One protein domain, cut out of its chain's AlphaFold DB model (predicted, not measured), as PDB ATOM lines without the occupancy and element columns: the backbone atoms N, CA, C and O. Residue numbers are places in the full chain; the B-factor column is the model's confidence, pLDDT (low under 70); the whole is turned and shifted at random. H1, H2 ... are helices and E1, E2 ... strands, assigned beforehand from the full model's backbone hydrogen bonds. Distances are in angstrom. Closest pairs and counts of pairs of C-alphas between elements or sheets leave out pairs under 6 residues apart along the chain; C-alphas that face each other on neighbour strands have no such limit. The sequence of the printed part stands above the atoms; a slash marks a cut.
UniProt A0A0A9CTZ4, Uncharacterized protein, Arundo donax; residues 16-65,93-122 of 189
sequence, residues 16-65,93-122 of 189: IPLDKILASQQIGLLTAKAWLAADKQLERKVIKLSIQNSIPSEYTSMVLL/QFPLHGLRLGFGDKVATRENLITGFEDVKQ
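AT A GLANCE: This is residues 16 to 65 and 93 to 122 of the 189 residues of an uncharacterized protein of Arundo donax (UniProt A0A0A9CTZ4). A helical hairpin, H1 folding back into H2, makes the body together with a small two-stranded ribbon, E1 and E2, that packs on H2 through residues 44 to 52. From this body the printed part runs on into a long arm that makes much of the length: residues 107 to 122 stick out, with most of the short helix H3 at the arm's base. The 80 printed residues have three named helices and two named strands, in the order H1, H2, E1, E2, H3, and the class is mostly helix. The sheet has the order E1, E2 and is antiparallel. The whole is loose, with a radius of gyration of the C-alphas of 16.1 A, and elongated, spanning 56 by 30 by 26 A.

HOW THE PARTS SIT: H1, residues 18 to 37, and H2, residues 40 to 53, form a helical hairpin over a tight link. They touch, and their closest C-alphas, those of Ala 34 and Leu 42, are 5.1 A apart. They run opposite ways at a shallow tilt of 18 degrees. E1, residues 60 to 62, has its closest C-alpha to H2 at Thr 60, 6.2 A from that of Ile 47. E2, residues 96 to 98, is the antiparallel neighbour of E1, with 148 degrees between their directions; N 61 and O 97 are within hydrogen-bond range at 2.9 A, as are N 97 and O 61 at 2.9 A. The closest C-alphas of H2 and E2, those of Ile 51 and Leu 96, are 6.0 A apart. H1 is apart from both strands. H3, residues 106 to 111, is close to H1 but not clearly touching, with the closest C-alphas, those of Leu 36 and Lys 106, 7.6 A apart; their lines are about perpendicular at 81 degrees. H3 is apart from H2 and E1. In H1, H2 and H3 every O i to N i+4 pair is within hydrogen-bond range.

IN THESE COORDINATES: H1 begins at C-alpha 18, (184.704, 177.411, 156.167), and is 28.3 A long. H2 is 20.0 A long and ends at C-alpha 53, (173.011, 176.116, 152.138). E1 and E2 have three residues each, 6.8 A and 6.6 A long. H3, 8.4 A long, ends at C-alpha 111, (162.105, 170.423, 183.930).

THE WHOLE: The two C-alphas farthest apart, those of Leu 65 and Gln 122, are 57.1 A apart. Without residues 107 to 122, which stand free, the body spans 33 by 28 by 18 A. Residues 66 to 92 are not printed, and C-alphas 65 and 93 are 8.8 A apart across this cut, which lies in the link from E1 to E2. Of the links that are printed whole, none is long. The mean pLDDT of the printed part is 74.6, and residues 65 and 93 to 122 are under 70.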
ATOM      1  N   ILE A  16     189.405 173.341 153.853       75.94
ATOM      2  CA  ILE A  16     188.277 173.249 154.784       75.94
ATOM      3  C   ILE A  16     187.189 174.215 154.291       75.94
ATOM      4  O   ILE A  16     187.462 175.412 154.195       75.94
ATOM      5  N   PRO A  17     185.955 173.755 154.013       78.81
ATOM      6  CA  PRO A  17     184.882 174.616 153.526       78.81
ATOM      7  C   PRO A  17     184.307 175.463 154.672       78.81
ATOM      8  O   PRO A  17     183.241 175.164 155.216       78.81
ATOM      9  N   LEU A  18     185.034 176.518 155.053       85.25
ATOM     10  CA  LEU A  18     184.704 177.411 156.167       85.25
ATOM     11  C   LEU A  18     183.296 177.999 156.038       85.25
ATOM     12  O   LEU A  18     182.576 178.047 157.029       85.25
ATOM     13  N   ASP A  19     182.855 178.340 154.828       83.50
ATOM     14  CA  ASP A  19     181.517 178.890 154.589       83.50
ATOM     15  C   ASP A  19     180.402 177.923 155.002       83.50
ATOM     16  O   ASP A  19     179.423 178.324 155.632       83.50
ATOM     17  N   LYS A  20     180.565 176.623 154.718       85.31
ATOM     18  CA  LYS A  20     179.599 175.597 155.138       85.31
ATOM     19  C   LYS A  20     179.610 175.399 156.647       85.31
ATOM     20  O   LYS A  20     178.551 175.204 157.240       85.31
ATOM     21  N   ILE A  21     180.786 175.465 157.270       86.81
ATOM     22  CA  ILE A  21     180.925 175.364 158.728       86.81
ATOM     23  C   ILE A  21     180.234 176.554 159.401       86.81
ATOM     24  O   ILE A  21     179.428 176.363 160.310       86.81
ATOM     25  N   LEU A  22     180.485 177.769 158.913       89.81
ATOM     26  CA  LEU A  22     179.872 178.998 159.412       89.81
ATOM     27  C   LEU A  22     178.355 178.986 159.216       89.81
ATOM     28  O   LEU A  22     177.616 179.271 160.159       89.81
ATOM     29  N   ALA A  23     177.875 178.586 158.037       89.50
ATOM     30  CA  ALA A  23     176.449 178.441 157.772       89.50
ATOM     31  C   ALA A  23     175.803 177.413 158.714       89.50
ATOM     32  O   ALA A  23     174.744 177.683 159.277       89.50
ATOM     33  N   SER A  24     176.460 176.273 158.959       88.94
ATOM     34  CA  SER A  24     175.981 175.256 159.900       88.94
ATOM     35  C   SER A  24     175.894 175.791 161.331       88.94
ATOM     36  O   SER A  24     174.890 175.571 162.007       88.94
ATOM     37  N   GLN A  25     176.912 176.518 161.798       91.56
ATOM     38  CA  GLN A  25     176.914 177.133 163.128       91.56
ATOM     39  C   GLN A  25     175.819 178.195 163.261       91.56
ATOM     40  O   GLN A  25     175.102 178.239 164.262       91.56
ATOM     41  N   GLN A  26     175.658 179.033 162.238       93.81
ATOM     42  CA  GLN A  26     174.636 180.069 162.213       93.81
ATOM     43  C   GLN A  26     173.226 179.472 162.221       93.81
ATOM     44  O   GLN A  26     172.363 179.960 162.955       93.81
ATOM     45  N   ILE A  27     172.995 178.411 161.443       93.69
ATOM     46  CA  ILE A  27     171.743 177.655 161.448       93.69
ATOM     47  C   ILE A  27     171.491 177.102 162.850       93.69
ATOM     48  O   ILE A  27     170.443 177.405 163.412       93.69
ATOM     49  N   GLY A  28     172.451 176.412 163.472       91.50
ATOM     50  CA  GLY A  28     172.291 175.870 164.829       91.50
ATOM     51  C   GLY A  28     171.943 176.942 165.871       91.50
ATOM     52  O   GLY A  28     170.974 176.799 166.618       91.50
ATOM     53  N   LEU A  29     172.655 178.074 165.866       93.38
ATOM     54  CA  LEU A  29     172.399 179.188 166.786       93.38
ATOM     55  C   LEU A  29     170.993 179.775 166.608       93.38
ATOM     56  O   LEU A  29     170.284 180.022 167.586       93.38
ATOM     57  N   LEU A  30     170.592 180.046 165.364       94.38
ATOM     58  CA  LEU A  30     169.273 180.603 165.068       94.38
ATOM     59  C   LEU A  30     168.163 179.610 165.404       94.38
ATOM     60  O   LEU A  30     167.107 180.026 165.871       94.38
ATOM     61  N   THR A  31     168.421 178.318 165.226       91.81
ATOM     62  CA  THR A  31     167.474 177.247 165.535       91.81
ATOM     63  C   THR A  31     167.229 177.153 167.038       91.81
ATOM     64  O   THR A  31     166.071 177.164 167.462       91.81
ATOM     65  N   ALA A  32     168.293 177.213 167.847       90.56
ATOM     66  CA  ALA A  32     168.201 177.271 169.305       90.56
ATOM     67  C   ALA A  32     167.481 178.537 169.800       90.56
ATOM     68  O   ALA A  32     166.613 178.457 170.668       90.56
ATOM     69  N   LYS A  33     167.784 179.710 169.224       91.44
ATOM     70  CA  LYS A  33     167.106 180.973 169.571       91.44
ATOM     71  C   LYS A  33     165.623 180.955 169.207       91.44
ATOM     72  O   LYS A  33     164.797 181.345 170.030       91.44
ATOM     73  N   ALA A  34     165.291 180.492 168.000       91.75
ATOM     74  CA  ALA A  34     163.913 180.340 167.540       91.75
ATOM     75  C   ALA A  34     163.138 179.413 168.474       91.75
ATOM     76  O   ALA A  34     162.030 179.743 168.902       91.75
ATOM     77  N   TRP A  35     163.760 178.288 168.841       88.06
ATOM     78  CA  TRP A  35     163.164 177.350 169.769       88.06
ATOM     79  C   TRP A  35     162.966 177.989 171.137       88.06
ATOM     80  O   TRP A  35     161.827 178.069 171.564       88.06
ATOM     81  N   LEU A  36     163.996 178.542 171.786       88.25
ATOM     82  CA  LEU A  36     163.881 179.142 173.122       88.25
ATOM     83  C   LEU A  36     162.790 180.225 173.173       88.25
ATOM     84  O   LEU A  36     161.878 180.150 173.998       88.25
ATOM     85  N   ALA A  37     162.810 181.167 172.228       87.81
ATOM     86  CA  ALA A  37     161.896 182.310 172.192       87.81
ATOM     87  C   ALA A  37     160.503 182.008 171.601       87.81
ATOM     88  O   ALA A  37     159.625 182.860 171.666       87.81
ATOM     89  N   ALA A  38     160.272 180.811 171.042       87.12
ATOM     90  CA  ALA A  38     159.060 180.489 170.265       87.12
ATOM     91  C   ALA A  38     158.870 181.400 169.034       87.12
ATOM     92  O   ALA A  38     157.746 181.646 168.596       87.12
ATOM     93  N   ASP A  39     159.963 181.926 168.482       90.31
ATOM     94  CA  ASP A  39     159.913 182.960 167.456       90.31
ATOM     95  C   ASP A  39     159.730 182.355 166.052       90.31
ATOM     96  O   ASP A  39     160.647 181.783 165.453       90.31
ATOM     97  N   LYS A  40     158.527 182.542 165.495       90.88
ATOM     98  CA  LYS A  40     158.143 182.083 164.150       90.88
ATOM     99  C   LYS A  40     158.823 182.834 163.004       90.88
ATOM    100  O   LYS A  40     158.833 182.341 161.873       90.88
ATOM    101  N   GLN A  41     159.353 184.032 163.230       92.88
ATOM    102  CA  GLN A  41     160.161 184.725 162.225       92.88
ATOM    103  C   GLN A  41     161.556 184.106 162.140       92.88
ATOM    104  O   GLN A  41     162.042 183.858 161.034       92.88
ATOM    105  N   LEU A  42     162.166 183.787 163.285       93.12
ATOM    106  CA  LEU A  42     163.451 183.089 163.317       93.12
ATOM    107  C   LEU A  42     163.345 181.674 162.740       93.12
ATOM    108  O   LEU A  42     164.205 181.297 161.949       93.12
ATOM    109  N   GLU A  43     162.267 180.939 163.024       91.75
ATOM    110  CA  GLU A  43     161.992 179.628 162.408       91.75
ATOM    111  C   GLU A  43     161.995 179.710 160.869       91.75
ATOM    112  O   GLU A  43     162.716 178.976 160.193       91.75
ATOM    113  N   ARG A  44     161.274 180.683 160.291       93.12
ATOM    114  CA  ARG A  44     161.253 180.904 158.832       93.12
ATOM    115  C   ARG A  44     162.620 181.282 158.268       93.12
ATOM    116  O   ARG A  44     162.975 180.850 157.169       93.12
ATOM    117  N   LYS A  45     163.401 182.070 159.009       94.44
ATOM    118  CA  LYS A  45     164.771 182.428 158.626       94.44
ATOM    119  C   LYS A  45     165.685 181.202 158.610       94.44
ATOM    120  O   LYS A  45     166.467 181.062 157.671       94.44
ATOM    121  N   VAL A  46     165.563 180.316 159.598       93.25
ATOM    122  CA  VAL A  46     166.300 179.047 159.653       93.25
ATOM    123  C   VAL A  46     165.952 178.172 158.456       93.25
ATOM    124  O   VAL A  46     166.864 177.736 157.763       93.25
ATOM    125  N   ILE A  47     164.663 177.982 158.153       91.56
ATOM    126  CA  ILE A  47     164.220 177.182 156.998       91.56
ATOM    127  C   ILE A  47     164.853 177.707 155.705       91.56
ATOM    128  O   ILE A  47     165.426 176.939 154.934       91.56
ATOM    129  N   LYS A  48     164.814 179.028 155.486       93.69
ATOM    130  CA  LYS A  48     165.413 179.655 154.302       93.69
ATOM    131  C   LYS A  48     166.923 179.408 154.222       93.69
ATOM    132  O   LYS A  48     167.407 178.991 153.174       93.69
ATOM    133  N   LEU A  49     167.655 179.645 155.313       91.38
ATOM    134  CA  LEU A  49     169.107 179.440 155.364       91.38
ATOM    135  C   LEU A  49     169.486 177.969 155.168       91.38
ATOM    136  O   LEU A  49     170.440 177.676 154.451       91.38
ATOM    137  N   SER A  50     168.723 177.059 155.768       90.50
ATOM    138  CA  SER A  50     168.893 175.613 155.654       90.50
ATOM    139  C   SER A  50     168.746 175.137 154.206       90.50
ATOM    140  O   SER A  50     169.638 174.460 153.697       90.50
ATOM    141  N   ILE A  51     167.688 175.566 153.507       88.44
ATOM    142  CA  ILE A  51     167.469 175.237 152.089       88.44
ATOM    143  C   ILE A  51     168.578 175.835 151.214       88.44
ATOM    144  O   ILE A  51     169.157 175.129 150.393       88.44
ATOM    145  N   GLN A  52     168.916 177.115 151.409       90.06
ATOM    146  CA  GLN A  52     169.927 177.806 150.599       90.06
ATOM    147  C   GLN A  52     171.319 177.176 150.713       90.06
ATOM    148  O   GLN A  52     172.031 177.090 149.718       90.06
ATOM    149  N   ASN A  53     171.699 176.720 151.906       87.56
ATOM    150  CA  ASN A  53     173.011 176.116 152.138       87.56
ATOM    151  C   ASN A  53     173.007 174.588 151.976       87.56
ATOM    152  O   ASN A  53     174.060 173.965 152.083       87.56
ATOM    153  N   SER A  54     171.845 173.980 151.708       86.94
ATOM    154  CA  SER A  54     171.661 172.521 151.701       86.94
ATOM    155  C   SER A  54     172.119 171.849 153.005       86.94
ATOM    156  O   SER A  54     172.671 170.749 152.992       86.94
ATOM    157  N   ILE A  55     171.910 172.524 154.138       87.56
ATOM    158  CA  ILE A  55     172.282 172.045 155.477       87.56
ATOM    159  C   ILE A  55     170.993 171.724 156.232       87.56
ATOM    160  O   ILE A  55     170.177 172.630 156.389       87.56
ATOM    161  N   PRO A  56     170.776 170.487 156.704       87.19
ATOM    162  CA  PRO A  56     169.568 170.134 157.442       87.19
ATOM    163  C   PRO A  56     169.483 170.881 158.783       87.19
ATOM    164  O   PRO A  56     170.497 171.183 159.407       87.19
ATOM    165  N   SER A  57     168.260 171.169 159.215       86.94
ATOM    166  CA  SER A  57     167.931 171.776 160.509       86.94
ATOM    167  C   SER A  57     166.692 171.098 161.081       86.94
ATOM    168  O   SER A  57     165.954 170.438 160.358       86.94
ATOM    169  N   GLU A  58     166.393 171.336 162.347       85.06
ATOM    170  CA  GLU A  58     165.226 170.814 163.063       85.06
ATOM    171  C   GLU A  58     163.888 171.296 162.470       85.06
ATOM    172  O   GLU A  58     162.825 170.781 162.809       85.06
ATOM    173  N   TYR A  59     163.920 172.274 161.560       84.31
ATOM    174  CA  TYR A  59     162.746 172.769 160.836       84.31
ATOM    175  C   TYR A  59     162.697 172.326 159.361       84.31
ATOM    176  O   TYR A  59     161.757 172.688 158.642       84.31
ATOM    177  N   THR A  60     163.670 171.545 158.882       86.50
ATOM    178  CA  THR A  60     163.755 171.062 157.493       86.50
ATOM    179  C   THR A  60     163.936 169.546 157.428       86.50
ATOM    180  O   THR A  60     164.565 168.932 158.281       86.50
ATOM    181  N   SER A  61     163.368 168.911 156.403       77.56
ATOM    182  CA  SER A  61     163.459 167.466 156.184       77.56
ATOM    183  C   SER A  61     164.177 167.176 154.876       77.56
ATOM    184  O   SER A  61     163.865 167.771 153.846       77.56
ATOM    185  N   MET A  62     165.141 166.258 154.913       78.94
ATOM    186  CA  MET A  62     165.847 165.793 153.725       78.94
ATOM    187  C   MET A  62     165.096 164.611 153.122       78.94
ATOM    188  O   MET A  62     164.964 163.571 153.766       78.94
ATOM    189  N   VAL A  63     164.617 164.759 151.887       76.81
ATOM    190  CA  VAL A  63     163.943 163.676 151.167       76.81
ATOM    191  C   VAL A  63     164.888 163.109 150.114       76.81
ATOM    192  O   VAL A  63     165.433 163.839 149.286       76.81
ATOM    193  N   LEU A  64     165.079 161.790 150.137       73.38
ATOM    194  CA  LEU A  64     165.777 161.071 149.079       73.38
ATOM    195  C   LEU A  64     164.787 160.751 147.956       73.38
ATOM    196  O   LEU A  64     163.952 159.862 148.109       73.38
ATOM    197  N   LEU A  65     164.885 161.453 146.827       61.34
ATOM    198  CA  LEU A  65     164.120 161.112 145.630       61.34
ATOM    199  C   LEU A  65     164.945 160.155 144.758       61.34
ATOM    200  O   LEU A  65     165.982 160.536 144.218       61.34
ATOM    201  N   GLN A  93     171.018 166.428 144.331       41.81
ATOM    202  CA  GLN A  93     170.172 167.451 144.908       41.81
ATOM    203  C   GLN A  93     169.128 166.702 145.723       41.81
ATOM    204  O   GLN A  93     168.157 166.185 145.182       41.81
ATOM    205  N   PHE A  94     169.376 166.562 147.024       50.09
ATOM    206  CA  PHE A  94     168.367 166.091 147.960       50.09
ATOM    207  C   PHE A  94     167.429 167.274 148.220       50.09
ATOM    208  O   PHE A  94     167.857 168.243 148.854       50.09
ATOM    209  N   PRO A  95     166.183 167.265 147.718       48.88
ATOM    210  CA  PRO A  95     165.253 168.344 148.002       48.88
ATOM    211  C   PRO A  95     164.971 168.377 149.509       48.88
ATOM    212  O   PRO A  95     164.394 167.449 150.079       48.88
ATOM    213  N   LEU A  96     165.403 169.458 150.161       49.22
ATOM    214  CA  LEU A  96     165.036 169.765 151.539       49.22
ATOM    215  C   LEU A  96     163.639 170.392 151.527       49.22
ATOM    216  O   LEU A  96     163.460 171.507 151.036       49.22
ATOM    217  N   HIS A  97     162.644 169.678 152.046       46.41
ATOM    218  CA  HIS A  97     161.290 170.200 152.222       46.41
ATOM    219  C   HIS A  97     161.153 170.837 153.609       46.41
ATOM    220  O   HIS A  97     161.666 170.323 154.605       46.41
ATOM    221  N   GLY A  98     160.473 171.981 153.682       48.91
ATOM    222  CA  GLY A  98     160.203 172.658 154.948       48.91
ATOM    223  C   GLY A  98     159.115 171.950 155.761       48.91
ATOM    224  O   GLY A  98     158.080 171.586 155.206       48.91
ATOM    225  N   LEU A  99     159.354 171.867 157.077       54.38
ATOM    226  CA  LEU A  99     158.506 171.395 158.184       54.38
ATOM    227  C   LEU A  99     158.392 169.873 158.455       54.38
ATOM    228  O   LEU A  99     157.610 169.180 157.806       54.38
ATOM    229  N   ARG A 100     159.024 169.407 159.558       45.09
ATOM    230  CA  ARG A 100     158.388 168.654 160.679       45.09
ATOM    231  C   ARG A 100     159.326 168.351 161.875       45.09
ATOM    232  O   ARG A 100     160.529 168.282 161.699       45.09
ATOM    233  N   LEU A 101     158.675 168.116 163.034       42.22
ATOM    234  CA  LEU A 101     159.139 167.818 164.412       42.22
ATOM    235  C   LEU A 101     160.268 168.714 164.946       42.22
ATOM    236  O   LEU A 101     161.439 168.359 164.927       42.22
ATOM    237  N   GLY A 102     159.863 169.866 165.488       55.00
ATOM    238  CA  GLY A 102     160.747 170.703 166.293       55.00
ATOM    239  C   GLY A 102     161.232 169.993 167.561       55.00
ATOM    240  O   GLY A 102     160.724 168.938 167.944       55.00
ATOM    241  N   PHE A 103     162.212 170.615 168.217       56.44
ATOM    242  CA  PHE A 103     162.699 170.233 169.542       56.44
ATOM    243  C   PHE A 103     161.546 169.953 170.519       56.44
ATOM    244  O   PHE A 103     160.485 170.576 170.424       56.44
ATOM    245  N   GLY A 104     161.793 169.036 171.461       59.47
ATOM    246  CA  GLY A 104     160.836 168.601 172.478       59.47
ATOM    247  C   GLY A 104     160.175 169.737 173.267       59.47
ATOM    248  O   GLY A 104     160.501 170.920 173.130       59.47
ATOM    249  N   ASP A 105     159.205 169.370 174.101       63.03
ATOM    250  CA  ASP A 105     158.431 170.334 174.878       63.03
ATOM    251  C   ASP A 105     159.358 171.225 175.730       63.03
ATOM    252  O   ASP A 105     160.255 170.741 176.426       63.03
ATOM    253  N   LYS A 106     159.182 172.550 175.643       65.50
ATOM    254  CA  LYS A 106     160.022 173.520 176.363       65.50
ATOM    255  C   LYS A 106     159.867 173.424 177.871       65.50
ATOM    256  O   LYS A 106     160.838 173.652 178.587       65.50
ATOM    257  N   VAL A 107     158.652 173.141 178.334       62.12
ATOM    258  CA  VAL A 107     158.336 172.950 179.748       62.12
ATOM    259  C   VAL A 107     159.047 171.691 180.219       62.12
ATOM    260  O   VAL A 107     159.864 171.774 181.128       62.12
ATOM    261  N   ALA A 108     158.900 170.584 179.484       63.94
ATOM    262  CA  ALA A 108     159.615 169.345 179.792       63.94
ATOM    263  C   ALA A 108     161.147 169.511 179.736       63.94
ATOM    264  O   ALA A 108     161.868 168.947 180.549       63.94
ATOM    265  N   THR A 109     161.669 170.322 178.811       68.44
ATOM    266  CA  THR A 109     163.117 170.577 178.710       68.44
ATOM    267  C   THR A 109     163.630 171.464 179.841       68.44
ATOM    268  O   THR A 109     164.747 171.267 180.305       68.44
ATOM    269  N   ARG A 110     162.826 172.426 180.309       63.12
ATOM    270  CA  ARG A 110     163.137 173.219 181.506       63.12
ATOM    271  C   ARG A 110     163.136 172.353 182.768       63.12
ATOM    272  O   ARG A 110     163.900 172.631 183.685       63.12
ATOM    273  N   GLU A 111     162.273 171.347 182.806       67.12
ATOM    274  CA  GLU A 111     162.105 170.423 183.930       67.12
ATOM    275  C   GLU A 111     163.072 169.228 183.887       67.12
ATOM    276  O   GLU A 111     163.188 168.508 184.876       67.12
ATOM    277  N   ASN A 112     163.812 169.034 182.788       66.69
ATOM    278  CA  ASN A 112     164.873 168.034 182.724       66.69
ATOM    279  C   ASN A 112     165.999 168.405 183.698       66.69
ATOM    280  O   ASN A 112     166.815 169.293 183.442       66.69
ATOM    281  N   LEU A 113     166.062 167.677 184.809       55.31
ATOM    282  CA  LEU A 113     167.235 167.636 185.671       55.31
ATOM    283  C   LEU A 113     168.404 167.034 184.882       55.31
ATOM    284  O   LEU A 113     168.235 166.065 184.139       55.31
ATOM    285  N   ILE A 114     169.595 167.616 185.022       50.66
ATOM    286  CA  ILE A 114     170.807 167.112 184.369       50.66
ATOM    287  C   ILE A 114     171.048 165.688 184.880       50.66
ATOM    288  O   ILE A 114     171.283 165.487 186.073       50.66
ATOM    289  N   THR A 115     170.995 164.696 183.989       46.06
ATOM    290  CA  THR A 115     171.263 163.297 184.332       46.06
ATOM    291  C   THR A 115     172.696 163.189 184.862       46.06
ATOM    292  O   THR A 115     173.655 163.324 184.104       46.06
ATOM    293  N   GLY A 116     172.840 163.025 186.178       44.31
ATOM    294  CA  GLY A 116     174.127 163.081 186.884       44.31
ATOM    295  C   GLY A 116     174.072 163.790 188.241       44.31
ATOM    296  O   GLY A 116     174.976 163.606 189.049       44.31
ATOM    297  N   PHE A 117     173.003 164.536 188.523       45.78
ATOM    298  CA  PHE A 117     172.671 164.998 189.871       45.78
ATOM    299  C   PHE A 117     171.427 164.255 190.344       45.78
ATOM    300  O   PHE A 117     170.318 164.781 190.336       45.78
ATOM    301  N   GLU A 118     171.619 162.988 190.709       40.81
ATOM    302  CA  GLU A 118     170.725 162.351 191.677       40.81
ATOM    303  C   GLU A 118     170.681 163.261 192.909       40.81
ATOM    304  O   GLU A 118     171.724 163.823 193.253       40.81
ATOM    305  N   ASP A 119     169.501 163.470 193.507       49.94
ATOM    306  CA  ASP A 119     169.342 164.250 194.736       49.94
ATOM    307  C   ASP A 119     170.403 163.792 195.735       49.94
ATOM    308  O   ASP A 119     170.276 162.746 196.379       49.94
ATOM    309  N   VAL A 120     171.499 164.552 195.812       42.84
ATOM    310  CA  VAL A 120     172.605 164.260 196.706       42.84
ATOM    311  C   VAL A 120     172.002 164.448 198.076       42.84
ATOM    312  O   VAL A 120     171.816 165.579 198.531       42.84
ATOM    313  N   LYS A 121     171.628 163.328 198.697       47.81
ATOM    314  CA  LYS A 121     171.186 163.245 200.081       47.81
ATOM    315  C   LYS A 121     172.143 164.131 200.862       47.81
ATOM    316  O   LYS A 121     173.336 163.827 200.891       47.81
ATOM    317  N   GLN A 122     171.637 165.271 201.346       40.41
ATOM    318  CA  GLN A 122     172.471 166.322 201.917       40.41
ATOM    319  C   GLN A 122     173.480 165.674 202.867       40.41
ATOM    320  O   GLN A 122     173.055 165.071 203.855       40.41
TER     321      GLN A 122